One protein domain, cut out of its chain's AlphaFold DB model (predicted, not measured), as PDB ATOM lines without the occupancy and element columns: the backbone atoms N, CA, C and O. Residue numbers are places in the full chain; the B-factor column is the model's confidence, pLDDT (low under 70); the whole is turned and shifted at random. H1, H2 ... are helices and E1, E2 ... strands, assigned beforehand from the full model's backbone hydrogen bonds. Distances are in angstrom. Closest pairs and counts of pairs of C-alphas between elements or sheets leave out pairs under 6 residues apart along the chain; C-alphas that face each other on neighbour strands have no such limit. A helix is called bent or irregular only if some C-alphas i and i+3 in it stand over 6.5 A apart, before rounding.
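Overview. This is residues 7 to 216 of the 218 residues of an uncharacterized protein of Cellulomonas hominis (UniProt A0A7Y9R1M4). A strongly twisted six-stranded sheet curls round helix H3, with H6 and H7 over its opposite face, while the long pair E2 and E3 reaches out of this part to a second, helical part at the other end of the long axis. There the longest helix, H8, packs on E2 and E3, with H1 near its last turns and H5 near its first, and H4 packs on H1. The 210 printed residues hold eight named helices and six named strands, in the order H1 H2 H3 E1 E2 H4 H5 E3 H6 E4 H7 E5 E6 H8; the class is mixed, helices and strands. The sheet is mixed, in the order E1, E2, E3, E4, E5, E6, with E3, E4 and E5 parallel and the other neighbours antiparallel. The whole is compact, with a radius of gyration of the C-alphas of 17.1 A, and spans 51 by 35 by 28 A.

Along the chain. The strands are E1, residues 68 to 70; E2, residues 73 to 81, 23.5 A; E3, residues 119 to 126, 19.4 A; E4, residues 145 to 151, 19.4 A; E5, residues 170 to 174; and E6, residues 179 to 183. E2 begins at C-alpha 73, (178.623, 222.709, 242.136). E3 bends by 60 degrees at residue 122. The helices are H1, residues 7 to 17, 15.6 A, from C-alpha 7 at (205.968, 214.639, 241.927); H2, residues 35 to 41; H3, residues 47 to 59, 16.4 A; H4, residues 83 to 91; H5, residues 100 to 104; H6, residues 130 to 141, 14.6 A; H7, residues 158 to 166; and H8, residues 197 to 214, 25.6 A, ending at C-alpha 214, (196.964, 224.239, 236.370). H2 and H6 are irregular: C-alphas 36 and 39 are 7.3 A apart, and C-alphas 132 and 135 are 7.1 A apart.

Arrangement. In the sheet, E2 pairs with E1 over residues 73 to 75, as a hairpin with N 68 and O 75 at 2.9 A, and with E3 over residues 75 to 81, with N 78 and O 123 at 2.8 A. E3 and E4 have N 126 and O 147 at 2.9 A, and E4 and E5 have N 148 and O 170 at 2.8 A. E5 and E6 form a hairpin, with N 173 and O 180 at 2.9 A. E3, H6, E4 and E4, H7, E5 are strand-helix-strand units, two parallel neighbours with a helix between, each with a right-handed crossover. The sheet is part of three layers, with helices on both faces: H6 and H7 on one face, H3 on the other. The sheet curls round H3; the C-alphas of Ala 50 and Ala 174, the closest of H3 and E5, are 5.5 A apart. H6 is over E3 at a height over the sheet of 7.3 A and runs along the strands. H6 and H7 only just touch, with 3 pairs of C-alphas within 8 A, the closest being His 131 and Glu 160 at 6.6 A. H8 is on the sheet; its closest C-alpha to E3 is that of Phe 208, 5.9 A from that of Val 119. With residues 211 to 213 alone H8 touches H1, about perpendicular at 88 degrees; the closest C-alphas are those of Arg 17 and Leu 212, 5.6 A. With residues 198 to 202 alone it touches H5, closest at Trp 103 and Phe 198, whose C-alphas are 6.6 A apart. H1 touches H4 at a shallow tilt of 18 degrees, the same way, with the C-alphas of Ala 16 and Ser 90 closest at 5.6 A. H4 and H8 are apart. H2 only grazes the sheet, with residues 36 to 41. Every O i to N i+4 pair is within hydrogen-bond range in H1, H3, H4, H5, H7 and H8; in H6 it is 6 of 8, and in H2 1 of 3, beside 3 of 4 O i to N i+3 pairs.

Size, cuts and confidence. The two C-alphas farthest apart, those of Glu 91 and Val 158, are 51.9 A from each other. The printed part has no cut. The long links are H1 to H2, H5 to E3 and E6 to H8. The mean pLDDT of the printed part is 89.1; residues 33, 107 to 110, 191 to 195 and 216 are under 70.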
ATOM      1  N   HIS A   7     205.050 213.655 242.488       75.56
ATOM      2  CA  HIS A   7     205.968 214.639 241.927       75.56
ATOM      3  C   HIS A   7     206.276 214.353 240.449       75.56
ATOM      4  O   HIS A   7     206.159 215.251 239.619       75.56
ATOM      5  N   ASP A   8     206.568 213.100 240.101       78.62
ATOM      6  CA  ASP A   8     206.910 212.687 238.735       78.62
ATOM      7  C   ASP A   8     205.731 212.883 237.768       78.62
ATOM      8  O   ASP A   8     205.905 213.338 236.636       78.62
ATOM      9  N   ARG A   9     204.504 212.628 238.242       80.44
ATOM     10  CA  ARG A   9     203.268 212.860 237.473       80.44
ATOM     11  C   ARG A   9     203.042 214.338 237.162       80.44
ATOM     12  O   ARG A   9     202.668 214.702 236.047       80.44
ATOM     13  N   ALA A  10     203.281 215.210 238.142       81.44
ATOM     14  CA  ALA A  10     203.190 216.653 237.936       81.44
ATOM     15  C   ALA A  10     204.259 217.142 236.943       81.44
ATOM     16  O   ALA A  10     203.943 217.934 236.054       81.44
ATOM     17  N   GLN A  11     205.487 216.618 237.029       84.25
ATOM     18  CA  GLN A  11     206.562 216.930 236.079       84.25
ATOM     19  C   GLN A  11     206.224 216.491 234.650       84.25
ATOM     20  O   GLN A  11     206.447 217.250 233.708       84.25
ATOM     21  N   SER A  12     205.608 215.318 234.477       82.62
ATOM     22  CA  SER A  12     205.157 214.847 233.161       82.62
ATOM     23  C   SER A  12     204.145 215.802 232.518       82.62
ATOM     24  O   SER A  12     204.245 216.104 231.327       82.62
ATOM     25  N   LEU A  13     203.205 216.349 233.299       87.12
ATOM     26  CA  LEU A  13     202.261 217.365 232.815       87.12
ATOM     27  C   LEU A  13     202.943 218.700 232.487       87.12
ATOM     28  O   LEU A  13     202.578 219.338 231.499       87.12
ATOM     29  N   ILE A  14     203.923 219.122 233.294       85.69
ATOM     30  CA  ILE A  14     204.713 220.340 233.049       85.69
ATOM     31  C   ILE A  14     205.459 220.222 231.716       85.69
ATOM     32  O   ILE A  14     205.324 221.101 230.869       85.69
ATOM     33  N   ALA A  15     206.172 219.115 231.493       84.19
ATOM     34  CA  ALA A  15     206.911 218.876 230.255       84.19
ATOM     35  C   ALA A  15     205.982 218.803 229.030       84.19
ATOM     36  O   ALA A  15     206.272 219.364 227.972       84.19
ATOM     37  N   ALA A  16     204.827 218.150 229.170       82.94
ATOM     38  CA  ALA A  16     203.854 218.024 228.091       82.94
ATOM     39  C   ALA A  16     203.213 219.364 227.692       82.94
ATOM     40  O   ALA A  16     202.844 219.547 226.528       82.94
ATOM     41  N   ARG A  17     203.096 220.318 228.627       83.81
ATOM     42  CA  ARG A  17     202.417 221.610 228.428       83.81
ATOM     43  C   ARG A  17     202.928 222.374 227.213       83.81
ATOM     44  O   ARG A  17     202.133 222.921 226.456       83.81
ATOM     45  N   GLU A  18     204.242 222.426 227.027       80.56
ATOM     46  CA  GLU A  18     204.858 223.210 225.947       80.56
ATOM     47  C   GLU A  18     204.553 222.634 224.560       80.56
ATOM     48  O   GLU A  18     204.564 223.348 223.559       80.56
ATOM     49  N   THR A  19     204.229 221.341 224.503       80.31
ATOM     50  CA  THR A  19     204.004 220.609 223.254       80.31
ATOM     51  C   THR A  19     202.516 220.408 222.956       80.31
ATOM     52  O   THR A  19     202.116 220.268 221.795       80.31
ATOM     53  N   LEU A  20     201.674 220.378 223.991       86.00
ATOM     54  CA  LEU A  20     200.270 220.005 223.885       86.00
ATOM     55  C   LEU A  20     199.339 221.219 223.905       86.00
ATOM     56  O   LEU A  20     198.985 221.746 224.955       86.00
ATOM     57  N   ALA A  21     198.849 221.596 222.725       81.94
ATOM     58  CA  ALA A  21     197.762 222.561 222.592       81.94
ATOM     59  C   ALA A  21     196.389 221.871 222.631       81.94
ATOM     60  O   ALA A  21     196.114 220.954 221.846       81.94
ATOM     61  N   SER A  22     195.506 222.344 223.508       82.00
ATOM     62  CA  SER A  22     194.109 221.905 223.571       82.00
ATOM     63  C   SER A  22     193.321 222.330 222.333       82.00
ATOM     64  O   SER A  22     193.574 223.376 221.734       82.00
ATOM     65  N   ARG A  23     192.331 221.521 221.944       81.38
ATOM     66  CA  ARG A  23     191.436 221.801 220.812       81.38
ATOM     67  C   ARG A  23     189.978 221.707 221.250       81.38
ATOM     68  O   ARG A  23     189.547 220.652 221.717       81.38
ATOM     69  N   GLY A  24     189.221 222.782 221.043       85.31
ATOM     70  CA  GLY A  24     187.795 222.889 221.371       85.31
ATOM     71  C   GLY A  24     187.489 224.082 222.281       85.31
ATOM     72  O   GLY A  24     188.392 224.829 222.651       85.31
ATOM     73  N   THR A  25     186.214 224.271 222.627       86.50
ATOM     74  CA  THR A  25     185.738 225.450 223.378       86.50
ATOM     75  C   THR A  25     185.162 225.134 224.759       86.50
ATOM     76  O   THR A  25     184.934 226.056 225.541       86.50
ATOM     77  N   GLU A  26     184.963 223.861 225.116       89.62
ATOM     78  CA  GLU A  26     184.337 223.473 226.392       89.62
ATOM     79  C   GLU A  26     185.345 223.352 227.547       89.62
ATOM     80  O   GLU A  26     185.282 222.416 228.345       89.62
ATOM     81  N   ALA A  27     186.299 224.281 227.636       91.06
ATOM     82  CA  ALA A  27     187.326 224.266 228.675       91.06
ATOM     83  C   ALA A  27     186.716 224.531 230.060       91.06
ATOM     84  O   ALA A  27     185.941 225.474 230.247       91.06
ATOM     85  N   LEU A  28     187.115 223.739 231.060       92.00
ATOM     86  CA  LEU A  28     186.728 223.991 232.449       92.00
ATOM     87  C   LEU A  28     187.472 225.214 232.982       92.00
ATOM     88  O   LEU A  28     188.699 225.296 232.919       92.00
ATOM     89  N   LYS A  29     186.742 226.179 233.532       87.62
ATOM     90  CA  LYS A  29     187.348 227.383 234.100       87.62
ATOM     91  C   LYS A  29     187.566 227.182 235.602       87.62
ATOM     92  O   LYS A  29     186.595 226.848 236.284       87.62
ATOM     93  N   PRO A  30     188.793 227.404 236.119       87.44
ATOM     94  CA  PRO A  30     189.018 227.503 237.553       87.44
ATOM     95  C   PRO A  30     188.069 228.536 238.153       87.44
ATOM     96  O   PRO A  30     187.922 229.642 237.622       87.44
ATOM     97  N   ALA A  31     187.411 228.166 239.239       85.62
ATOM     98  CA  ALA A  31     186.525 229.058 239.951       85.62
ATOM     99  C   ALA A  31     187.385 230.045 240.763       85.62
ATOM    100  O   ALA A  31     188.223 229.649 241.569       85.62
ATOM    101  N   ARG A  32     187.233 231.348 240.496       73.88
ATOM    102  CA  ARG A  32     187.993 232.429 241.148       73.88
ATOM    103  C   ARG A  32     187.088 233.182 242.127       73.88
ATOM    104  O   ARG A  32     185.930 233.416 241.801       73.88
ATOM    105  N   ALA A  33     187.631 233.586 243.281       63.06
ATOM    106  CA  ALA A  33     186.992 234.481 244.262       63.06
ATOM    107  C   ALA A  33     185.536 234.106 244.613       63.06
ATOM    108  O   ALA A  33     184.584 234.846 244.359       63.06
ATOM    109  N   ILE A  34     185.359 232.920 245.188       72.56
ATOM    110  CA  ILE A  34     184.045 232.301 245.284       72.56
ATOM    111  C   ILE A  34     183.390 232.636 246.624       72.56
ATOM    112  O   ILE A  34     183.695 232.025 247.646       72.56
ATOM    113  N   ARG A  35     182.441 233.580 246.619       76.38
ATOM    114  CA  ARG A  35     181.672 233.953 247.824       76.38
ATOM    115  C   ARG A  35     181.024 232.750 248.518       76.38
ATOM    116  O   ARG A  35     180.938 232.729 249.737       76.38
ATOM    117  N   SER A  36     180.627 231.715 247.778       80.38
ATOM    118  CA  SER A  36     180.031 230.511 248.374       80.38
ATOM    119  C   SER A  36     181.006 229.654 249.196       80.38
ATOM    120  O   SER A  36     180.565 228.690 249.815       80.38
ATOM    121  N   LEU A  37     182.297 230.004 249.256       89.31
ATOM    122  CA  LEU A  37     183.286 229.409 250.166       89.31
ATOM    123  C   LEU A  37     183.512 230.240 251.441       89.31
ATOM    124  O   LEU A  37     184.381 229.914 252.239       89.31
ATOM    125  N   GLU A  38     182.721 231.286 251.695       87.44
ATOM    126  CA  GLU A  38     182.843 232.107 252.910       87.44
ATOM    127  C   GLU A  38     182.749 231.286 254.207       87.44
ATOM    128  O   GLU A  38     183.396 231.606 255.201       87.44
ATOM    129  N   HIS A  39     181.986 230.190 254.211       88.88
ATOM    130  CA  HIS A  39     181.900 229.279 255.355       88.88
ATOM    131  C   HIS A  39     183.231 228.574 255.689       88.88
ATOM    132  O   HIS A  39     183.447 228.246 256.854       88.88
ATOM    133  N   TRP A  40     184.130 228.403 254.713       93.12
ATOM    134  CA  TRP A  40     185.508 227.951 254.930       93.12
ATOM    135  C   TRP A  40     186.369 229.066 255.518       93.12
ATOM    136  O   TRP A  40     186.991 228.894 256.566       93.12
ATOM    137  N   HIS A  41     186.340 230.246 254.893       89.81
ATOM    138  CA  HIS A  41     187.165 231.381 255.311       89.81
ATOM    139  C   HIS A  41     186.824 231.878 256.719       89.81
ATOM    140  O   HIS A  41     187.730 232.195 257.483       89.81
ATOM    141  N   ARG A  42     185.540 231.876 257.112       90.69
ATOM    142  CA  ARG A  42     185.111 232.219 258.483       90.69
ATOM    143  C   ARG A  42     185.713 231.306 259.553       90.69
ATOM    144  O   ARG A  42     185.760 231.691 260.714       90.69
ATOM    145  N   ARG A  43     186.160 230.109 259.168       91.44
ATOM    146  CA  ARG A  43     186.820 229.134 260.043       91.44
ATOM    147  C   ARG A  43     188.342 229.127 259.885       91.44
ATOM    148  O   ARG A  43     188.999 228.335 260.544       91.44
ATOM    149  N   GLY A  44     188.898 229.978 259.019       92.19
ATOM    150  CA  GLY A  44     190.335 230.023 258.744       92.19
ATOM    151  C   GLY A  44     190.878 228.767 258.053       92.19
ATOM    152  O   GLY A  44     192.068 228.498 258.158       92.19
ATOM    153  N   ILE A  45     190.027 227.988 257.373       93.31
ATOM    154  CA  ILE A  45     190.432 226.746 256.702       93.31
ATOM    155  C   ILE A  45     190.493 226.983 255.191       93.31
ATOM    156  O   ILE A  45     189.531 227.479 254.603       93.31
ATOM    157  N   ASP A  46     191.603 226.598 254.559       92.69
ATOM    158  CA  ASP A  46     191.734 226.591 253.100       92.69
ATOM    159  C   ASP A  46     191.047 225.339 252.507       92.69
ATOM    160  O   ASP A  46     191.486 224.214 252.776       92.69
ATOM    161  N   PRO A  47     189.990 225.496 251.686       93.38
ATOM    162  CA  PRO A  47     189.291 224.373 251.066       93.38
ATOM    163  C   PRO A  47     190.177 223.553 250.116       93.38
ATOM    164  O   PRO A  47     189.944 222.355 249.963       93.38
ATOM    165  N   CYS A  48     191.191 224.155 249.486       93.81
ATOM    166  CA  CYS A  48     192.128 223.428 248.627       93.81
ATOM    167  C   CYS A  48     193.030 222.508 249.457       93.81
ATOM    168  O   CYS A  48     193.162 221.326 249.134       93.81
ATOM    169  N   ALA A  49     193.600 223.025 250.549       95.00
ATOM    170  CA  ALA A  49     194.410 222.237 251.475       95.00
ATOM    171  C   ALA A  49     193.596 221.109 252.131       95.00
ATOM    172  O   ALA A  49     194.062 219.971 252.196       95.00
ATOM    173  N   ALA A  50     192.352 221.393 252.533       96.19
ATOM    174  CA  ALA A  50     191.432 220.379 253.044       96.19
ATOM    175  C   ALA A  50     191.110 219.306 251.989       96.19
ATOM    176  O   ALA A  50     191.136 218.112 252.283       96.19
ATOM    177  N   GLY A  51     190.872 219.706 250.736       96.19
ATOM    178  CA  GLY A  51     190.691 218.775 249.624       96.19
ATOM    179  C   GLY A  51     191.901 217.861 249.402       96.19
ATOM    180  O   GLY A  51     191.727 216.659 249.196       96.19
ATOM    181  N   ASP A  52     193.127 218.390 249.493       95.94
ATOM    182  CA  ASP A  52     194.340 217.569 249.386       95.94
ATOM    183  C   ASP A  52     194.505 216.605 250.570       95.94
ATOM    184  O   ASP A  52     194.871 215.445 250.369       95.94
ATOM    185  N   ALA A  53     194.162 217.024 251.791       96.44
ATOM    186  CA  ALA A  53     194.142 216.133 252.950       96.44
ATOM    187  C   ALA A  53     193.161 214.965 252.751       96.44
ATOM    188  O   ALA A  53     193.528 213.800 252.934       96.44
ATOM    189  N   VAL A  54     191.941 215.258 252.288       96.75
ATOM    190  CA  VAL A  54     190.918 214.243 251.975       96.75
ATOM    191  C   VAL A  54     191.400 213.291 250.891       96.75
ATOM    192  O   VAL A  54     191.245 212.074 251.020       96.75
ATOM    193  N   ARG A  55     192.029 213.816 249.837       95.75
ATOM    194  CA  ARG A  55     192.637 212.993 248.794       95.75
ATOM    195  C   ARG A  55     193.645 212.006 249.387       95.75
ATOM    196  O   ARG A  55     193.516 210.812 249.116       95.75
ATOM    197  N   ARG A  56     194.621 212.481 250.175       94.44
ATOM    198  CA  ARG A  56     195.657 211.628 250.794       94.44
ATOM    199  C   ARG A  56     195.047 210.529 251.661       94.44
ATOM    200  O   ARG A  56     195.507 209.396 251.607       94.44
ATOM    201  N   SER A  57     194.015 210.864 252.432       93.81
ATOM    202  CA  SER A  57     193.384 209.948 253.389       93.81
ATOM    203  C   SER A  57     192.467 208.907 252.730       93.81
ATOM    204  O   SER A  57     192.448 207.751 253.146       93.81
ATOM    205  N   MET A  58     191.704 209.288 251.698       91.06
ATOM    206  CA  MET A  58     190.582 208.468 251.210       91.06
ATOM    207  C   MET A  58     190.649 208.039 249.748       91.06
ATOM    208  O   MET A  58     189.923 207.119 249.358       91.06
ATOM    209  N   VAL A  59     191.415 208.749 248.921       90.81
ATOM    210  CA  VAL A  59     191.440 208.533 247.465       90.81
ATOM    211  C   VAL A  59     192.758 207.897 247.033       90.81
ATOM    212  O   VAL A  59     192.743 206.981 246.218       90.81
ATOM    213  N   GLY A  60     193.882 208.349 247.596       89.50
ATOM    214  CA  GLY A  60     195.224 207.847 247.303       89.50
ATOM    215  C   GLY A  60     196.035 208.784 246.405       89.50
ATOM    216  O   GLY A  60     195.963 210.013 246.523       89.50
ATOM    217  N   ASP A  61     196.806 208.205 245.484       88.81
ATOM    218  CA  ASP A  61     197.846 208.896 244.703       88.81
ATOM    219  C   ASP A  61     197.312 209.721 243.516       88.81
ATOM    220  O   ASP A  61     197.993 209.905 242.503       88.81
ATOM    221  N   GLY A  62     196.080 210.214 243.603       92.19
ATOM    222  CA  GLY A  62     195.554 211.162 242.625       92.19
ATOM    223  C   GLY A  62     196.228 212.537 242.719       92.19
ATOM    224  O   GLY A  62     196.915 212.859 243.680       92.19
ATOM    225  N   LEU A  63     195.985 213.385 241.734       94.56
ATOM    226  CA  LEU A  63     196.334 214.797 241.730       94.56
ATOM    227  C   LEU A  63     195.054 215.612 241.919       94.56
ATOM    228  O   LEU A  63     194.107 215.459 241.141       94.56
ATOM    229  N   CYS A  64     195.019 216.473 242.938       96.00
ATOM    230  CA  CYS A  64     193.967 217.476 243.076       96.00
ATOM    231  C   CYS A  64     194.144 218.553 242.002       96.00
ATOM    232  O   CYS A  64     195.195 219.185 241.908       96.00
ATOM    233  N   LEU A  65     193.107 218.774 241.202       95.94
ATOM    234  CA  LEU A  65     193.048 219.884 240.256       95.94
ATOM    235  C   LEU A  65     192.396 221.111 240.913       95.94
ATOM    236  O   LEU A  65     191.688 220.963 241.911       95.94
ATOM    237  N   PRO A  66     192.587 222.327 240.363       94.56
ATOM    238  CA  PRO A  66     191.936 223.521 240.888       94.56
ATOM    239  C   PRO A  66     190.417 223.363 240.999       94.56
ATOM    240  O   PRO A  66     189.796 222.670 240.189       94.56
ATOM    241  N   ILE A  67     189.816 224.072 241.958       95.06
ATOM    242  CA  ILE A  67     188.359 224.118 242.121       95.06
ATOM    243  C   ILE A  67     187.722 224.604 240.812       95.06
ATOM    244  O   ILE A  67     188.109 225.640 240.266       95.06
ATOM    245  N   VAL A  68     186.713 223.886 240.325       95.19
ATOM    246  CA  VAL A  68     185.946 224.232 239.120       95.19
ATOM    247  C   VAL A  68     184.449 224.143 239.372       95.19
ATOM    248  O   VAL A  68     183.987 223.401 240.238       95.19
ATOM    249  N   HIS A  69     183.677 224.869 238.562       93.06
ATOM    250  CA  HIS A  69     182.241 224.637 238.467       93.06
ATOM    251  C   HIS A  69     181.970 223.400 237.607       93.06
ATOM    252  O   HIS A  69     182.308 223.367 236.421       93.06
ATOM    253  N   MET A  70     181.338 222.389 238.195       92.06
ATOM    254  CA  MET A  70     180.949 221.168 237.504       92.06
ATOM    255  C   MET A  70     179.620 220.649 238.038       92.06
ATOM    256  O   MET A  70     179.432 220.545 239.247       92.06
ATOM    257  N   ALA A  71     178.703 220.324 237.121       89.62
ATOM    258  CA  ALA A  71     177.350 219.886 237.459       89.62
ATOM    259  C   ALA A  71     176.674 220.832 238.472       89.62
ATOM    260  O   ALA A  71     176.067 220.375 239.427       89.62
ATOM    261  N   ASP A  72     176.809 222.146 238.276       89.00
ATOM    262  CA  ASP A  72     176.224 223.187 239.136       89.00
ATOM    263  C   ASP A  72     176.771 223.240 240.578       89.00
ATOM    264  O   ASP A  72     176.177 223.888 241.436       89.00
ATOM    265  N   SER A  73     177.923 222.613 240.848       92.44
ATOM    266  CA  SER A  73     178.623 222.709 242.136       92.44
ATOM    267  C   SER A  73     180.102 223.061 241.983       92.44
ATOM    268  O   SER A  73     180.664 223.002 240.890       92.44
ATOM    269  N   LEU A  74     180.725 223.437 243.099       94.56
ATOM    270  CA  LEU A  74     182.161 223.656 243.230       94.56
ATOM    271  C   LEU A  74     182.851 222.371 243.624       94.56
ATOM    272  O   LEU A  74     182.619 221.843 244.709       94.56
ATOM    273  N   VAL A  75     183.723 221.898 242.747       95.81
ATOM    274  CA  VAL A  75     184.356 220.599 242.896       95.81
ATOM    275  C   VAL A  75     185.858 220.737 242.720       95.81
ATOM    276  O   VAL A  75     186.308 221.446 241.824       95.81
ATOM    277  N   ILE A  76     186.609 220.029 243.556       97.31
ATOM    278  CA  ILE A  76     188.016 219.682 243.377       97.31
ATOM    279  C   ILE A  76     188.032 218.303 242.705       97.31
ATOM    280  O   ILE A  76     187.705 217.296 243.347       97.31
ATOM    281  N   PRO A  77     188.335 218.224 241.401       97.69
ATOM    282  CA  PRO A  77     188.529 216.949 240.737       97.69
ATOM    283  C   PRO A  77     189.837 216.322 241.217       97.69
ATOM    284  O   PRO A  77     190.865 216.994 241.273       97.69
ATOM    285  N   VAL A  78     189.806 215.025 241.499       97.38
ATOM    286  CA  VAL A  78     191.000 214.226 241.761       97.38
ATOM    287  C   VAL A  78     191.198 213.289 240.584       97.38
ATOM    288  O   VAL A  78     190.320 212.474 240.283       97.38
ATOM    289  N   VAL A  79     192.345 213.396 239.918       96.94
ATOM    290  CA  VAL A  79     192.657 212.595 238.730       96.94
ATOM    291  C   VAL A  79     193.925 211.782 238.915       96.94
ATOM    292  O   VAL A  79     194.882 212.243 239.519       96.94
ATOM    293  N   GLN A  80     193.963 210.580 238.363       95.75
ATOM    294  CA  GLN A  80     195.203 209.848 238.160       95.75
ATOM    295  C   GLN A  80     195.736 210.181 236.767       95.75
ATOM    296  O   GLN A  80     194.986 210.108 235.796       95.75
ATOM    297  N   VAL A  81     197.009 210.557 236.683       94.94
ATOM    298  CA  VAL A  81     197.699 210.823 235.414       94.94
ATOM    299  C   VAL A  81     198.329 209.529 234.912       94.94
ATOM    300  O   VAL A  81     198.944 208.802 235.694       94.94
ATOM    301  N   ASP A  82     198.159 209.255 233.622       95.25
ATOM    302  CA  ASP A  82     198.868 208.190 232.916       95.25
ATOM    303  C   ASP A  82     200.063 208.801 232.171       95.25
ATOM    304  O   ASP A  82     199.922 209.382 231.089       95.25
ATOM    305  N   ASP A  83     201.244 208.704 232.781       93.12
ATOM    306  CA  ASP A  83     202.474 209.311 232.262       93.12
ATOM    307  C   ASP A  83     202.891 208.716 230.909       93.12
ATOM    308  O   ASP A  83     203.423 209.426 230.048       93.12
ATOM    309  N   GLU A  84     202.611 207.431 230.671       94.81
ATOM    310  CA  GLU A  84     202.917 206.784 229.395       94.81
ATOM    311  C   GLU A  84     202.057 207.370 228.278       94.81
ATOM    312  O   GLU A  84     202.572 207.693 227.200       94.81
ATOM    313  N   VAL A  85     200.769 207.587 228.549       95.44
ATOM    314  CA  VAL A  85     199.851 208.229 227.607       95.44
ATOM    315  C   VAL A  85     200.190 209.705 227.408       95.44
ATOM    316  O   VAL A  85     200.157 210.183 226.271       95.44
ATOM    317  N   VAL A  86     200.545 210.442 228.467       94.69
ATOM    318  CA  VAL A  86     200.980 211.846 228.361       94.69
ATOM    319  C   VAL A  86     202.213 211.962 227.464       94.69
ATOM    320  O   VAL A  86     202.231 212.793 226.548       94.69
ATOM    321  N   ARG A  87     203.213 211.094 227.657       94.00
ATOM    322  CA  ARG A  87     204.414 211.029 226.813       94.00
ATOM    323  C   ARG A  87     204.063 210.680 225.366       94.00
ATOM    324  O   ARG A  87     204.423 211.425 224.456       94.00
ATOM    325  N   TRP A  88     203.275 209.624 225.151       94.88
ATOM    326  CA  TRP A  88     202.830 209.195 223.818       94.88
ATOM    327  C   TRP A  88     202.079 210.301 223.064       94.88
ATOM    328  O   TRP A  88     202.281 210.491 221.858       94.88
ATOM    329  N   ARG A  89     201.218 211.050 223.772       94.88
ATOM    330  CA  ARG A  89     200.479 212.198 223.233       94.88
ATOM    331  C   ARG A  89     201.415 213.353 222.897       94.88
ATOM    332  O   ARG A  89     201.240 213.961 221.842       94.88
ATOM    333  N   SER A  90     202.397 213.639 223.750       93.56
ATOM    334  CA  SER A  90     203.390 214.707 223.554       93.56
ATOM    335  C   SER A  90     204.213 214.483 222.290       93.56
ATOM    336  O   SER A  90     204.250 215.355 221.424       93.56
ATOM    337  N   GLU A  91     204.749 213.273 222.102       93.94
ATOM    338  CA  GLU A  91     205.479 212.874 220.887       93.94
ATOM    339  C   GLU A  91     204.658 213.088 219.604       93.94
ATOM    340  O   GLU A  91     205.197 213.420 218.549       93.94
ATOM    341  N   ARG A  92     203.332 212.928 219.693       93.50
ATOM    342  CA  ARG A  92     202.390 213.053 218.568       93.50
ATOM    343  C   ARG A  92     201.696 214.413 218.497       93.50
ATOM    344  O   ARG A  92     200.851 214.612 217.625       93.50
ATOM    345  N   ARG A  93     202.029 215.348 219.396       92.56
ATOM    346  CA  ARG A  93     201.388 216.672 219.521       92.56
ATOM    347  C   ARG A  93     199.858 216.582 219.634       92.56
ATOM    348  O   ARG A  93     199.110 217.361 219.034       92.56
ATOM    349  N   LEU A  94     199.381 215.592 220.385       91.38
ATOM    350  CA  LEU A  94     197.964 215.313 220.610       91.38
ATOM    351  C   LEU A  94     197.510 215.898 221.948       91.38
ATOM    352  O   LEU A  94     197.483 215.211 222.966       91.38
ATOM    353  N   GLY A  95     197.152 217.182 221.945       91.25
ATOM    354  CA  GLY A  95     196.596 217.832 223.132       91.25
ATOM    355  C   GLY A  95     195.174 217.374 223.460       91.25
ATOM    356  O   GLY A  95     194.591 216.524 222.776       91.25
ATOM    357  N   ALA A  96     194.609 217.959 224.514       93.12
ATOM    358  CA  ALA A  96     193.266 217.631 224.970       93.12
ATOM    359  C   ALA A  96     192.200 217.919 223.895       93.12
ATOM    360  O   ALA A  96     192.225 218.959 223.228       93.12
ATOM    361  N   ARG A  97     191.239 217.001 223.739       92.38
ATOM    362  CA  ARG A  97     190.104 217.136 222.809       92.38
ATOM    363  C   ARG A  97     188.835 217.492 223.577       92.38
ATOM    364  O   ARG A  97     188.110 216.615 224.025       92.38
ATOM    365  N   ILE A  98     188.540 218.778 223.706       92.44
ATOM    366  CA  ILE A  98     187.424 219.289 224.527       92.44
ATOM    367  C   ILE A  98     186.233 219.779 223.690       92.44
ATOM    368  O   ILE A  98     185.384 220.516 224.180       92.44
ATOM    369  N   ASP A  99     186.172 219.409 222.412       90.06
ATOM    370  CA  ASP A  99     185.037 219.705 221.539       90.06
ATOM    371  C   ASP A  99     184.024 218.553 221.569       90.06
ATOM    372  O   ASP A  99     184.284 217.464 221.052       90.06
ATOM    373  N   ARG A 100     182.845 218.798 222.145       88.50
ATOM    374  CA  ARG A 100     181.734 217.838 222.165       88.50
ATOM    375  C   ARG A 100     181.314 217.387 220.779       88.50
ATOM    376  O   ARG A 100     180.948 216.226 220.625       88.50
ATOM    377  N   LYS A 101     181.342 218.282 219.788       86.56
ATOM    378  CA  LYS A 101     180.959 217.937 218.420       86.56
ATOM    379  C   LYS A 101     181.898 216.866 217.874       86.56
ATOM    380  O   LYS A 101     181.424 215.855 217.381       86.56
ATOM    381  N   TRP A 102     183.207 217.040 218.059       85.25
ATOM    382  CA  TRP A 102     184.206 216.063 217.623       85.25
ATOM    383  C   TRP A 102     183.948 214.662 218.190       85.25
ATOM    384  O   TRP A 102     184.031 213.678 217.463       85.25
ATOM    385  N   TRP A 103     183.616 214.580 219.477       84.69
ATOM    386  CA  TRP A 103     183.332 213.311 220.137       84.69
ATOM    387  C   TRP A 103     181.997 212.697 219.716       84.69
ATOM    388  O   TRP A 103     181.915 211.490 219.543       84.69
ATOM    389  N   ARG A 104     180.954 213.509 219.529       81.88
ATOM    390  CA  ARG A 104     179.654 213.023 219.051       81.88
ATOM    391  C   ARG A 104     179.730 212.511 217.611       81.88
ATOM    392  O   ARG A 104     179.075 211.537 217.285       81.88
ATOM    393  N   ASP A 105     180.526 213.162 216.766       79.38
ATOM    394  CA  ASP A 105     180.652 212.822 215.345       79.38
ATOM    395  C   ASP A 105     181.551 211.578 215.115       79.38
ATOM    396  O   ASP A 105     181.603 211.034 214.015       79.38
ATOM    397  N   ARG A 106     182.261 211.112 216.152       74.12
ATOM    398  CA  ARG A 106     183.105 209.902 216.177       74.12
ATOM    399  C   ARG A 106     182.329 208.698 216.735       74.12
ATOM    400  O   ARG A 106     182.853 207.976 217.562       74.12
ATOM    401  N   ASP A 107     181.079 208.529 216.312       56.12
ATOM    402  CA  ASP A 107     180.058 207.614 216.861       56.12
ATOM    403  C   ASP A 107     180.350 206.100 216.682       56.12
ATOM    404  O   ASP A 107     179.435 205.288 216.557       56.12
ATOM    405  N   ASP A 108     181.621 205.682 216.629       63.16
ATOM    406  CA  ASP A 108     181.960 204.273 216.778       63.16
ATOM    407  C   ASP A 108     181.888 203.900 218.263       63.16
ATOM    408  O   ASP A 108     182.473 204.564 219.115       63.16
ATOM    409  N   ALA A 109     181.158 202.826 218.581       57.91
ATOM    410  CA  ALA A 109     180.789 202.425 219.946       57.91
ATOM    411  C   ALA A 109     181.963 202.181 220.920       57.91
ATOM    412  O   ALA A 109     181.716 201.848 222.073       57.91
ATOM    413  N   GLY A 110     183.214 202.317 220.474       61.41
ATOM    414  CA  GLY A 110     184.412 202.216 221.308       61.41
ATOM    415  C   GLY A 110     185.444 203.321 221.085       61.41
ATOM    416  O   GLY A 110     186.564 203.183 221.573       61.41
ATOM    417  N   TYR A 111     185.121 204.386 220.338       72.62
ATOM    418  CA  TYR A 111     186.039 205.499 220.067       72.62
ATOM    419  C   TYR A 111     187.436 205.042 219.619       72.62
ATOM    420  O   TYR A 111     188.448 205.598 220.056       72.62
ATOM    421  N   VAL A 112     187.521 204.028 218.753       70.31
ATOM    422  CA  VAL A 112     188.767 203.304 218.436       70.31
ATOM    423  C   VAL A 112     189.820 204.243 217.834       70.31
ATOM    424  O   VAL A 112     191.022 204.062 218.020       70.31
ATOM    425  N   GLY A 113     189.376 205.297 217.145       77.06
ATOM    426  CA  GLY A 113     190.245 206.335 216.584       77.06
ATOM    427  C   GLY A 113     190.550 207.515 217.515       77.06
ATOM    428  O   GLY A 113     191.167 208.491 217.063       77.06
ATOM    429  N   ALA A 114     190.061 207.518 218.757       84.62
ATOM    430  CA  ALA A 114     190.296 208.598 219.705       84.62
ATOM    431  C   ALA A 114     191.616 208.414 220.470       84.62
ATOM    432  O   ALA A 114     192.008 207.288 220.770       84.62
ATOM    433  N   PRO A 115     192.320 209.508 220.823       88.62
ATOM    434  CA  PRO A 115     193.525 209.395 221.637       88.62
ATOM    435  C   PRO A 115     193.220 208.715 222.989       88.62
ATOM    436  O   PRO A 115     192.216 209.062 223.615       88.62
ATOM    437  N   PRO A 116     194.063 207.799 223.497       91.81
ATOM    438  CA  PRO A 116     193.864 207.158 224.805       91.81
ATOM    439  C   PRO A 116     193.827 208.201 225.926       91.81
ATOM    440  O   PRO A 116     194.502 209.222 225.807       91.81
ATOM    441  N   SER A 117     193.022 208.003 226.977       92.25
ATOM    442  CA  SER A 117     192.862 208.993 228.057       92.25
ATOM    443  C   SER A 117     194.167 209.198 228.812       92.25
ATOM    444  O   SER A 117     194.723 208.250 229.339       92.25
ATOM    445  N   ALA A 118     194.625 210.446 228.900       95.56
ATOM    446  CA  ALA A 118     195.812 210.799 229.682       95.56
ATOM    447  C   ALA A 118     195.526 210.930 231.187       95.56
ATOM    448  O   ALA A 118     196.449 211.017 231.993       95.56
ATOM    449  N   VAL A 119     194.244 210.994 231.560       95.81
ATOM    450  CA  VAL A 119     193.807 211.087 232.951       95.81
ATOM    451  C   VAL A 119     192.600 210.195 233.210       95.81
ATOM    452  O   VAL A 119     191.683 210.100 232.389       95.81
ATOM    453  N   HIS A 120     192.567 209.609 234.400       94.56
ATOM    454  CA  HIS A 120     191.431 208.872 234.935       94.56
ATOM    455  C   HIS A 120     190.850 209.626 236.123       94.56
ATOM    456  O   HIS A 120     191.577 210.101 236.990       94.56
ATOM    457  N   VAL A 121     189.526 209.749 236.174       95.12
ATOM    458  CA  VAL A 121     188.864 210.433 237.287       95.12
ATOM    459  C   VAL A 121     188.793 209.483 238.476       95.12
ATOM    460  O   VAL A 121     188.185 208.422 238.378       95.12
ATOM    461  N   MET A 122     189.410 209.868 239.589       95.06
ATOM    462  CA  MET A 122     189.440 209.075 240.822       95.06
ATOM    463  C   MET A 122     188.329 209.492 241.775       95.06
ATOM    464  O   MET A 122     187.611 208.650 242.315       95.06
ATOM    465  N   ALA A 123     188.156 210.801 241.955       96.94
ATOM    466  CA  ALA A 123     187.107 211.337 242.801       96.94
ATOM    467  C   ALA A 123     186.697 212.759 242.405       96.94
ATOM    468  O   ALA A 123     187.425 213.486 241.729       96.94
ATOM    469  N   PHE A 124     185.536 213.164 242.902       97.62
ATOM    470  CA  PHE A 124     185.063 214.538 242.928       97.62
ATOM    471  C   PHE A 124     184.802 214.944 244.372       97.62
ATOM    472  O   PHE A 124     183.943 214.359 245.037       97.62
ATOM    473  N   LEU A 125     185.533 215.946 244.851       97.56
ATOM    474  CA  LEU A 125     185.372 216.483 246.197       97.56
ATOM    475  C   LEU A 125     184.612 217.805 246.094       97.56
ATOM    476  O   LEU A 125     185.131 218.750 245.506       97.56
ATOM    477  N   THR A 126     183.389 217.902 246.608       95.94
ATOM    478  CA  THR A 126     182.721 219.214 246.679       95.94
ATOM    479  C   THR A 126     183.172 219.954 247.925       95.94
ATOM    480  O   THR A 126     183.223 219.370 249.003       95.94
ATOM    481  N   VAL A 127     183.462 221.239 247.760       93.75
ATOM    482  CA  VAL A 127     183.763 222.180 248.853       93.75
ATOM    483  C   VAL A 127     182.656 223.229 249.019       93.75
ATOM    484  O   VAL A 127     182.754 224.131 249.844       93.75
ATOM    485  N   GLY A 128     181.590 223.144 248.216       92.06
ATOM    486  CA  GLY A 128     180.365 223.912 248.437       92.06
ATOM    487  C   GLY A 128     179.526 223.352 249.589       92.06
ATOM    488  O   GLY A 128     179.747 222.234 250.047       92.06
ATOM    489  N   GLU A 129     178.508 224.106 250.013       91.00
ATOM    490  CA  GLU A 129     177.559 223.643 251.034       91.00
ATOM    491  C   GLU A 129     176.907 222.313 250.616       91.00
ATOM    492  O   GLU A 129     176.452 222.161 249.473       91.00
ATOM    493  N   LEU A 130     176.864 221.347 251.539       91.69
ATOM    494  CA  LEU A 130     176.502 219.961 251.238       91.69
ATOM    495  C   LEU A 130     175.094 219.839 250.638       91.69
ATOM    496  O   LEU A 130     174.930 219.213 249.590       91.69
ATOM    497  N   HIS A 131     174.103 220.521 251.222       91.00
ATOM    498  CA  HIS A 131     172.707 220.481 250.766       91.00
ATOM    499  C   HIS A 131     172.519 221.017 249.344       91.00
ATOM    500  O   HIS A 131     171.681 220.511 248.595       91.00
ATOM    501  N   ARG A 132     173.314 222.016 248.934       90.38
ATOM    502  CA  ARG A 132     173.292 222.548 247.557       90.38
ATOM    503  C   ARG A 132     174.039 221.642 246.587       90.38
ATOM    504  O   ARG A 132     173.695 221.569 245.411       90.38
ATOM    505  N   SER A 133     175.055 220.947 247.087       92.62
ATOM    506  CA  SER A 133     175.990 220.173 246.275       92.62
ATOM    507  C   SER A 133     175.559 218.720 246.074       92.62
ATOM    508  O   SER A 133     175.998 218.088 245.115       92.62
ATOM    509  N   ARG A 134     174.685 218.164 246.924       93.50
ATOM    510  CA  ARG A 134     174.302 216.741 246.885       93.50
ATOM    511  C   ARG A 134     173.783 216.295 245.520       93.50
ATOM    512  O   ARG A 134     174.181 215.243 245.029       93.50
ATOM    513  N   ALA A 135     172.913 217.081 244.883       92.06
ATOM    514  CA  ALA A 135     172.382 216.730 243.565       92.06
ATOM    515  C   ALA A 135     173.485 216.694 242.491       92.06
ATOM    516  O   ALA A 135     173.466 215.829 241.614       92.06
ATOM    517  N   ALA A 136     174.453 217.611 242.572       92.38
ATOM    518  CA  ALA A 136     175.621 217.636 241.699       92.38
ATOM    519  C   ALA A 136     176.511 216.409 241.923       92.38
ATOM    520  O   ALA A 136     176.865 215.724 240.966       92.38
ATOM    521  N   LEU A 137     176.803 216.080 243.186       93.00
ATOM    522  CA  LEU A 137     177.543 214.873 243.546       93.00
ATOM    523  C   LEU A 137     176.829 213.614 243.047       93.00
ATOM    524  O   LEU A 137     177.457 212.771 242.423       93.00
ATOM    525  N   GLY A 138     175.510 213.515 243.204       91.38
ATOM    526  CA  GLY A 138     174.733 212.403 242.650       91.38
ATOM    527  C   GLY A 138     174.925 212.246 241.135       91.38
ATOM    528  O   GLY A 138     175.132 211.132 240.655       91.38
ATOM    529  N   ARG A 139     174.950 213.357 240.379       90.56
ATOM    530  CA  ARG A 139     175.237 213.333 238.932       90.56
ATOM    531  C   ARG A 139     176.661 212.879 238.625       90.56
ATOM    532  O   ARG A 139     176.851 212.161 237.647       90.56
ATOM    533  N   LEU A 140     177.639 213.272 239.436       92.56
ATOM    534  CA  LEU A 140     179.059 212.950 239.251       92.56
ATOM    535  C   LEU A 140     179.443 211.541 239.725       92.56
ATOM    536  O   LEU A 140     180.426 210.984 239.237       92.56
ATOM    537  N   ARG A 141     178.658 210.939 240.625       91.50
ATOM    538  CA  ARG A 141     178.933 209.620 241.225       91.50
ATOM    539  C   ARG A 141     178.990 208.492 240.205       91.50
ATOM    540  O   ARG A 141     179.699 207.513 240.348       91.50
ATOM    541  N   SER A 142     178.226 208.633 239.152       88.62
ATOM    542  CA  SER A 142     178.270 207.810 237.949       88.62
ATOM    543  C   SER A 142     179.644 207.715 237.260       88.62
ATOM    544  O   SER A 142     179.892 206.756 236.536       88.62
ATOM    545  N   MET A 143     180.522 208.704 237.448       89.94
ATOM    546  CA  MET A 143     181.833 208.785 236.796       89.94
ATOM    547  C   MET A 143     182.974 208.387 237.733       89.94
ATOM    548  O   MET A 143     183.958 207.815 237.278       89.94
ATOM    549  N   ALA A 144     182.866 208.711 239.021       92.88
ATOM    550  CA  ALA A 144     183.900 208.452 240.016       92.88
ATOM    551  C   ALA A 144     183.322 208.514 241.436       92.88
ATOM    552  O   ALA A 144     182.155 208.857 241.634       92.88
ATOM    553  N   ARG A 145     184.157 208.237 242.441       94.50
ATOM    554  CA  ARG A 145     183.798 208.464 243.845       94.50
ATOM    555  C   ARG A 145     183.436 209.934 244.074       94.50
ATOM    556  O   ARG A 145     184.075 210.833 243.538       94.50
ATOM    557  N   THR A 146     182.439 210.194 244.910       96.38
ATOM    558  CA  THR A 146     182.013 211.558 245.255       96.38
ATOM    559  C   THR A 146     182.044 211.769 246.752       96.38
ATOM    560  O   THR A 146     181.495 210.948 247.491       96.38
ATOM    561  N   VAL A 147     182.654 212.871 247.180       97.69
ATOM    562  CA  VAL A 147     182.830 213.204 248.594       97.69
ATOM    563  C   VAL A 147     182.375 214.641 248.854       97.69
ATOM    564  O   VAL A 147     182.822 215.576 248.192       97.69
ATOM    565  N   GLY A 148     181.473 214.810 249.815       97.19
ATOM    566  CA  GLY A 148     181.182 216.074 250.476       97.19
ATOM    567  C   GLY A 148     182.283 216.410 251.464       97.19
ATOM    568  O   GLY A 148     182.428 215.709 252.458       97.19
ATOM    569  N   VAL A 149     183.057 217.454 251.191       97.50
ATOM    570  CA  VAL A 149     184.072 217.952 252.117       97.50
ATOM    571  C   VAL A 149     183.472 219.143 252.846       97.50
ATOM    572  O   VAL A 149     183.040 220.105 252.212       97.50
ATOM    573  N   VAL A 150     183.405 219.062 254.171       96.12
ATOM    574  CA  VAL A 150     182.875 220.118 255.036       96.12
ATOM    575  C   VAL A 150     183.941 220.553 256.046       96.12
ATOM    576  O   VAL A 150     184.808 219.752 256.403       96.12
ATOM    577  N   PRO A 151     183.926 221.812 256.517       95.62
ATOM    578  CA  PRO A 151     184.893 222.258 257.512       95.62
ATOM    579  C   PRO A 151     184.763 221.467 258.816       95.62
ATOM    580  O   PRO A 151     183.650 221.233 259.288       95.62
ATOM    581  N   MET A 152     185.891 221.119 259.438       93.75
ATOM    582  CA  MET A 152     185.898 220.458 260.748       93.75
ATOM    583  C   MET A 152     185.089 221.245 261.793       93.75
ATOM    584  O   MET A 152     185.186 222.476 261.883       93.75
ATOM    585  N   GLY A 153     184.261 220.533 262.568       89.25
ATOM    586  CA  GLY A 153     183.385 221.126 263.585       89.25
ATOM    587  C   GLY A 153     182.233 221.965 263.016       89.25
ATOM    588  O   GLY A 153     181.712 222.848 263.704       89.25
ATOM    589  N   ALA A 154     181.889 221.803 261.738       89.44
ATOM    590  CA  ALA A 154     180.650 222.338 261.188       89.44
ATOM    591  C   ALA A 154     179.487 221.426 261.575       89.44
ATOM    592  O   ALA A 154     179.556 220.219 261.364       89.44
ATOM    593  N   GLU A 155     178.414 222.004 262.110       89.38
ATOM    594  CA  GLU A 155     177.192 221.255 262.388       89.38
ATOM    595  C   GLU A 155     176.628 220.690 261.080       89.38
ATOM    596  O   GLU A 155     176.499 221.409 260.086       89.38
ATOM    597  N   GLN A 156     176.348 219.386 261.074       89.06
ATOM    598  CA  GLN A 156     175.814 218.680 259.918       89.06
ATOM    599  C   GLN A 156     174.366 218.283 260.181       89.06
ATOM    600  O   GLN A 156     174.054 217.685 261.210       89.06
ATOM    601  N   ASP A 157     173.490 218.569 259.220       93.31
ATOM    602  CA  ASP A 157     172.115 218.083 259.248       93.31
ATOM    603  C   ASP A 157     172.106 216.558 259.063       93.31
ATOM    604  O   ASP A 157     172.483 216.038 258.009       93.31
ATOM    605  N   VAL A 158     171.647 215.841 260.092       94.50
ATOM    606  CA  VAL A 158     171.542 214.375 260.106       94.50
ATOM    607  C   VAL A 158     170.720 213.862 258.926       94.50
ATOM    608  O   VAL A 158     171.087 212.853 258.324       94.50
ATOM    609  N   VAL A 159     169.651 214.564 258.535       95.75
ATOM    610  CA  VAL A 159     168.816 214.167 257.392       95.75
ATOM    611  C   VAL A 159     169.612 214.249 256.092       95.75
ATOM    612  O   VAL A 159     169.492 213.377 255.228       95.75
ATOM    613  N   GLU A 160     170.453 215.271 255.941       94.81
ATOM    614  CA  GLU A 160     171.292 215.421 254.754       94.81
ATOM    615  C   GLU A 160     172.431 214.392 254.726       94.81
ATOM    616  O   GLU A 160     172.726 213.847 253.658       94.81
ATOM    617  N   LEU A 161     173.004 214.040 255.883       96.25
ATOM    618  CA  LEU A 161     173.961 212.935 256.003       96.25
ATOM    619  C   LEU A 161     173.326 211.592 255.617       96.25
ATOM    620  O   LEU A 161     173.900 210.863 254.809       96.25
ATOM    621  N   SER A 162     172.117 211.294 256.107       96.19
ATOM    622  CA  SER A 162     171.379 210.080 255.730       96.19
ATOM    623  C   SER A 162     171.083 210.027 254.230       96.19
ATOM    624  O   SER A 162     171.177 208.967 253.614       96.19
ATOM    625  N   ARG A 163     170.765 211.166 253.600       95.19
ATOM    626  CA  ARG A 163     170.612 211.234 252.138       95.19
ATOM    627  C   ARG A 163     171.931 210.969 251.424       95.19
ATOM    628  O   ARG A 163     171.929 210.260 250.422       95.19
ATOM    629  N   CYS A 164     173.037 211.541 251.895       95.69
ATOM    630  CA  CYS A 164     174.349 211.293 251.302       95.69
ATOM    631  C   CYS A 164     174.696 209.803 251.348       95.69
ATOM    632  O   CYS A 164     175.053 209.247 250.310       95.69
ATOM    633  N   ASP A 165     174.483 209.153 252.491       95.81
ATOM    634  CA  ASP A 165     174.687 207.712 252.647       95.81
ATOM    635  C   ASP A 165     173.812 206.900 251.680       95.81
ATOM    636  O   ASP A 165     174.325 206.107 250.889       95.81
ATOM    637  N   TYR A 166     172.509 207.203 251.622       93.19
ATOM    638  CA  TYR A 166     171.570 206.565 250.693       93.19
ATOM    639  C   TYR A 166     172.014 206.671 249.224       93.19
ATOM    640  O   TYR A 166     171.924 205.707 248.461       93.19
ATOM    641  N   PHE A 167     172.532 207.831 248.807       91.44
ATOM    642  CA  PHE A 167     173.033 208.032 247.445       91.44
ATOM    643  C   PHE A 167     174.468 207.524 247.235       91.44
ATOM    644  O   PHE A 167     174.973 207.591 246.110       91.44
ATOM    645  N   GLY A 168     175.124 206.992 248.272       93.44
ATOM    646  CA  GLY A 168     176.500 206.497 248.237       93.44
ATOM    647  C   GLY A 168     177.550 207.605 248.116       93.44
ATOM    648  O   GLY A 168     178.624 207.369 247.558       93.44
ATOM    649  N   ILE A 169     177.231 208.807 248.593       96.19
ATOM    650  CA  ILE A 169     178.115 209.971 248.671       96.19
ATOM    651  C   ILE A 169     178.845 209.927 250.017       96.19
ATOM    652  O   ILE A 169     178.209 209.895 251.066       96.19
ATOM    653  N   GLY A 170     180.179 209.943 249.992       97.06
ATOM    654  CA  GLY A 170     180.962 210.074 251.223       97.06
ATOM    655  C   GLY A 170     180.859 211.492 251.775       97.06
ATOM    656  O   GLY A 170     180.731 212.435 251.001       97.06
ATOM    657  N   VAL A 171     180.936 211.662 253.088       97.50
ATOM    658  CA  VAL A 171     180.987 212.981 253.733       97.50
ATOM    659  C   VAL A 171     182.111 212.974 254.746       97.50
ATOM    660  O   VAL A 171     182.197 212.065 255.574       97.50
ATOM    661  N   VAL A 172     182.965 213.988 254.678       97.50
ATOM    662  CA  VAL A 172     184.099 214.152 255.580       97.50
ATOM    663  C   VAL A 172     184.174 215.556 256.124       97.50
ATOM    664  O   VAL A 172     184.000 216.535 255.401       97.50
ATOM    665  N   GLU A 173     184.504 215.627 257.399       97.00
ATOM    666  CA  GLU A 173     184.981 216.840 258.030       97.00
ATOM    667  C   GLU A 173     186.491 216.933 257.847       97.00
ATOM    668  O   GLU A 173     187.204 215.958 258.091       97.00
ATOM    669  N   ALA A 174     186.981 218.084 257.395       97.06
ATOM    670  CA  ALA A 174     188.391 218.239 257.071       97.06
ATOM    671  C   ALA A 174     188.962 219.607 257.462       97.06
ATOM    672  O   ALA A 174     188.286 220.642 257.415       97.06
ATOM    673  N   THR A 175     190.246 219.583 257.802       96.25
ATOM    674  CA  THR A 175     191.179 220.714 257.781       96.25
ATOM    675  C   THR A 175     192.340 220.365 256.839       96.25
ATOM    676  O   THR A 175     192.306 219.340 256.161       96.25
ATOM    677  N   ALA A 176     193.376 221.204 256.771       93.81
ATOM    678  CA  ALA A 176     194.596 220.876 256.025       93.81
ATOM    679  C   ALA A 176     195.356 219.660 256.602       93.81
ATOM    680  O   ALA A 176     196.080 218.978 255.869       93.81
ATOM    681  N   ASP A 177     195.161 219.390 257.896       94.88
ATOM    682  CA  ASP A 177     195.968 218.449 258.677       94.88
ATOM    683  C   ASP A 177     195.174 217.232 259.166       94.88
ATOM    684  O   ASP A 177     195.768 216.193 259.446       94.88
ATOM    685  N   ASP A 178     193.846 217.337 259.249       95.75
ATOM    686  CA  ASP A 178     192.985 216.287 259.791       95.75
ATOM    687  C   ASP A 178     191.770 216.016 258.898       95.75
ATOM    688  O   ASP A 178     191.202 216.925 258.284       95.75
ATOM    689  N   VAL A 179     191.370 214.747 258.833       96.69
ATOM    690  CA  VAL A 179     190.240 214.260 258.038       96.69
ATOM    691  C   VAL A 179     189.472 213.225 258.843       96.69
ATOM    692  O   VAL A 179     189.989 212.158 259.174       96.69
ATOM    693  N   ARG A 180     188.190 213.500 259.075       96.81
ATOM    694  CA  ARG A 180     187.279 212.617 259.796       96.81
ATOM    695  C   ARG A 180     186.107 212.225 258.909       96.81
ATOM    696  O   ARG A 180     185.309 213.068 258.498       96.81
ATOM    697  N   ALA A 181     185.981 210.930 258.631       96.00
ATOM    698  CA  ALA A 181     184.831 210.412 257.903       96.00
ATOM    699  C   ALA A 181     183.565 210.480 258.769       96.00
ATOM    700  O   ALA A 181     183.526 209.933 259.869       96.00
ATOM    701  N   VAL A 182     182.533 211.143 258.248       96.25
ATOM    702  CA  VAL A 182     181.187 211.205 258.839       96.25
ATOM    703  C   VAL A 182     180.270 210.192 258.151       96.25
ATOM    704  O   VAL A 182     179.502 209.496 258.805       96.25
ATOM    705  N   VAL A 183     180.400 210.067 256.826       95.88
ATOM    706  CA  VAL A 183     179.731 209.060 255.991       95.88
ATOM    707  C   VAL A 183     180.781 208.424 255.079       95.88
ATOM    708  O   VAL A 183     181.488 209.134 254.363       95.88
ATOM    709  N   GLY A 184     180.894 207.092 255.076       92.31
ATOM    710  CA  GLY A 184     181.934 206.391 254.305       92.31
ATOM    711  C   GLY A 184     181.779 206.534 252.783       92.31
ATOM    712  O   GLY A 184     182.767 206.723 252.059       92.31
ATOM    713  N   GLY A 185     180.532 206.503 252.303       91.62
ATOM    714  CA  GLY A 185     180.192 206.543 250.883       91.62
ATOM    715  C   GLY A 185     180.628 205.294 250.110       91.62
ATOM    716  O   GLY A 185     181.278 204.393 250.636       91.62
ATOM    717  N   ALA A 186     180.283 205.242 248.824       89.19
ATOM    718  CA  ALA A 186     180.704 204.148 247.952       89.19
ATOM    719  C   ALA A 186     182.164 204.331 247.481       89.19
ATOM    720  O   ALA A 186     182.585 205.463 247.230       89.19
ATOM    721  N   PRO A 187     182.932 203.239 247.294       83.44
ATOM    722  CA  PRO A 187     184.343 203.318 246.906       83.44
ATOM    723  C   PRO A 187     184.563 203.692 245.431       83.44
ATOM    724  O   PRO A 187     185.668 204.069 245.060       83.44
ATOM    725  N   GLY A 188     183.533 203.602 244.588       81.75
ATOM    726  CA  GLY A 188     183.648 203.795 243.146       81.75
ATOM    727  C   GLY A 188     182.329 204.212 242.494       81.75
ATOM    728  O   GLY A 188     181.361 204.526 243.201       81.75
ATOM    729  N   PRO A 189     182.289 204.244 241.151       81.75
ATOM    730  CA  PRO A 189     181.149 204.769 240.430       81.75
ATOM    731  C   PRO A 189     179.877 203.944 240.646       81.75
ATOM    732  O   PRO A 189     179.921 202.741 240.914       81.75
ATOM    733  N   SER A 190     178.712 204.580 240.519       76.50
ATOM    734  CA  SER A 190     177.438 203.867 240.627       76.50
ATOM    735  C   SER A 190     177.206 202.948 239.422       76.50
ATOM    736  O   SER A 190     176.965 203.435 238.321       76.50
ATOM    737  N   GLY A 191     177.166 201.628 239.638       63.44
ATOM    738  CA  GLY A 191     176.870 200.641 238.580       63.44
ATOM    739  C   GLY A 191     175.485 200.777 237.924       63.44
ATOM    740  O   GLY A 191     175.224 200.170 236.891       63.44
ATOM    741  N   TRP A 192     174.607 201.602 238.501       56.69
ATOM    742  CA  TRP A 192     173.247 201.875 238.030       56.69
ATOM    743  C   TRP A 192     173.172 202.905 236.897       56.69
ATOM    744  O   TRP A 192     172.157 202.992 236.214       56.69
ATOM    745  N   SER A 193     174.232 203.687 236.678       56.28
ATOM    746  CA  SER A 193     174.270 204.710 235.634       56.28
ATOM    747  C   SER A 193     175.322 204.345 234.595       56.28
ATOM    748  O   SER A 193     176.515 204.576 234.793       56.28
ATOM    749  N   ARG A 194     174.887 203.810 233.456       58.72
ATOM    750  CA  ARG A 194     175.719 203.832 232.254       58.72
ATOM    751  C   ARG A 194     175.645 205.241 231.693       58.72
ATOM    752  O   ARG A 194     174.712 205.567 230.964       58.72
ATOM    753  N   HIS A 195     176.588 206.103 232.062       61.69
ATOM    754  CA  HIS A 195     176.818 207.269 231.217       61.69
ATOM    755  C   HIS A 195     177.190 206.789 229.828       61.69
ATOM    756  O   HIS A 195     177.903 205.793 229.695       61.69
ATOM    757  N   ALA A 196     176.731 207.510 228.805       70.31
ATOM    758  CA  ALA A 196     177.294 207.328 227.479       70.31
ATOM    759  C   ALA A 196     178.813 207.494 227.611       70.31
ATOM    760  O   ALA A 196     179.273 208.486 228.183       70.31
ATOM    761  N   GLU A 197     179.571 206.512 227.129       79.62
ATOM    762  CA  GLU A 197     181.036 206.481 227.190       79.62
ATOM    763  C   GLU A 197     181.642 207.817 226.735       79.62
ATOM    764  O   GLU A 197     182.548 208.360 227.371       79.62
ATOM    765  N   PHE A 198     180.995 208.431 225.740       83.44
ATOM    766  CA  PHE A 198     181.149 209.818 225.329       83.44
ATOM    767  C   PHE A 198     181.363 210.824 226.482       83.44
ATOM    768  O   PHE A 198     182.342 211.571 226.493       83.44
ATOM    769  N   HIS A 199     180.435 210.896 227.441       85.75
ATOM    770  CA  HIS A 199     180.450 211.912 228.495       85.75
ATOM    771  C   HIS A 199     181.630 211.727 229.443       85.75
ATOM    772  O   HIS A 199     182.204 212.717 229.899       85.75
ATOM    773  N   VAL A 200     182.000 210.474 229.717       88.12
ATOM    774  CA  VAL A 200     183.179 210.145 230.522       88.12
ATOM    775  C   VAL A 200     184.440 210.574 229.779       88.12
ATOM    776  O   VAL A 200     185.272 211.280 230.350       88.12
ATOM    777  N   ARG A 201     184.544 210.235 228.488       89.38
ATOM    778  CA  ARG A 201     185.680 210.605 227.636       89.38
ATOM    779  C   ARG A 201     185.857 212.114 227.519       89.38
ATOM    780  O   ARG A 201     186.940 212.617 227.804       89.38
ATOM    781  N   LEU A 202     184.797 212.851 227.188       91.81
ATOM    782  CA  LEU A 202     184.847 214.313 227.127       91.81
ATOM    783  C   LEU A 202     185.257 214.909 228.479       91.81
ATOM    784  O   LEU A 202     186.065 215.836 228.525       91.81
ATOM    785  N   ARG A 203     184.735 214.370 229.588       93.94
ATOM    786  CA  ARG A 203     185.085 214.861 230.922       93.94
ATOM    787  C   ARG A 203     186.557 214.626 231.250       93.94
ATOM    788  O   ARG A 203     187.193 215.525 231.794       93.94
ATOM    789  N   GLN A 204     187.101 213.464 230.904       94.94
ATOM    790  CA  GLN A 204     188.525 213.167 231.062       94.94
ATOM    791  C   GLN A 204     189.388 214.134 230.245       94.94
ATOM    792  O   GLN A 204     190.338 214.686 230.785       94.94
ATOM    793  N   GLU A 205     189.030 214.438 228.993       95.69
ATOM    794  CA  GLU A 205     189.767 215.434 228.199       95.69
ATOM    795  C   GLU A 205     189.696 216.843 228.793       95.69
ATOM    796  O   GLU A 205     190.693 217.558 228.807       95.69
ATOM    797  N   GLN A 206     188.534 217.252 229.305       96.38
ATOM    798  CA  GLN A 206     188.375 218.547 229.971       96.38
ATOM    799  C   GLN A 206     189.227 218.657 231.237       96.38
ATOM    800  O   GLN A 206     189.764 219.723 231.533       96.38
ATOM    801  N   LEU A 207     189.345 217.564 231.991       96.81
ATOM    802  CA  LEU A 207     190.191 217.498 233.178       96.81
ATOM    803  C   LEU A 207     191.675 217.395 232.817       96.81
ATOM    804  O   LEU A 207     192.497 217.972 233.520       96.81
ATOM    805  N   PHE A 208     192.022 216.743 231.706       96.38
ATOM    806  CA  PHE A 208     193.383 216.744 231.179       96.38
ATOM    807  C   PHE A 208     193.811 218.150 230.743       96.38
ATOM    808  O   PHE A 208     194.869 218.619 231.149       96.38
ATOM    809  N   ASP A 209     192.957 218.862 230.001       96.00
ATOM    810  CA  ASP A 209     193.161 220.277 229.666       96.00
ATOM    811  C   ASP A 209     193.342 221.142 230.925       96.00
ATOM    812  O   ASP A 209     194.253 221.969 230.998       96.00
ATOM    813  N   LEU A 210     192.495 220.941 231.937       95.56
ATOM    814  CA  LEU A 210     192.611 221.651 233.208       95.56
ATOM    815  C   LEU A 210     193.943 221.352 233.906       95.56
ATOM    816  O   LEU A 210     194.575 222.282 234.401       95.56
ATOM    817  N   ALA A 211     194.378 220.090 233.923       94.44
ATOM    818  CA  ALA A 211     195.637 219.669 234.527       94.44
ATOM    819  C   ALA A 211     196.849 220.311 233.832       94.44
ATOM    820  O   ALA A 211     197.702 220.878 234.511       94.44
ATOM    821  N   LEU A 212     196.875 220.323 232.493       92.81
ATOM    822  CA  LEU A 212     197.922 220.987 231.704       92.81
ATOM    823  C   LEU A 212     197.997 222.499 231.972       92.81
ATOM    824  O   LEU A 212     199.076 223.085 231.931       92.81
ATOM    825  N   ARG A 213     196.857 223.154 232.235       90.31
ATOM    826  CA  ARG A 213     196.814 224.594 232.543       90.31
ATOM    827  C   ARG A 213     197.150 224.900 234.000       90.31
ATOM    828  O   ARG A 213     197.754 225.935 234.270       90.31
ATOM    829  N   ALA A 214     196.767 224.033 234.935       85.88
ATOM    830  CA  ALA A 214     196.964 224.239 236.370       85.88
ATOM    831  C   ALA A 214     198.446 224.263 236.772       85.88
ATOM    832  O   ALA A 214     198.827 225.051 237.633       85.88
ATOM    833  N   THR A 215     199.294 223.502 236.080       73.94
ATOM    834  CA  THR A 215     200.757 223.508 236.255       73.94
ATOM    835  C   THR A 215     201.438 224.815 235.810       73.94
ATOM    836  O   THR A 215     202.659 224.915 235.807       73.94
ATOM    837  N   THR A 216     200.672 225.842 235.424       54.94
ATOM    838  CA  THR A 216     201.178 227.189 235.087       54.94
ATOM    839  C   THR A 216     201.288 228.110 236.308       54.94
ATOM    840  O   THR A 216     201.929 229.153 236.222       54.94
TER     841      THR A 216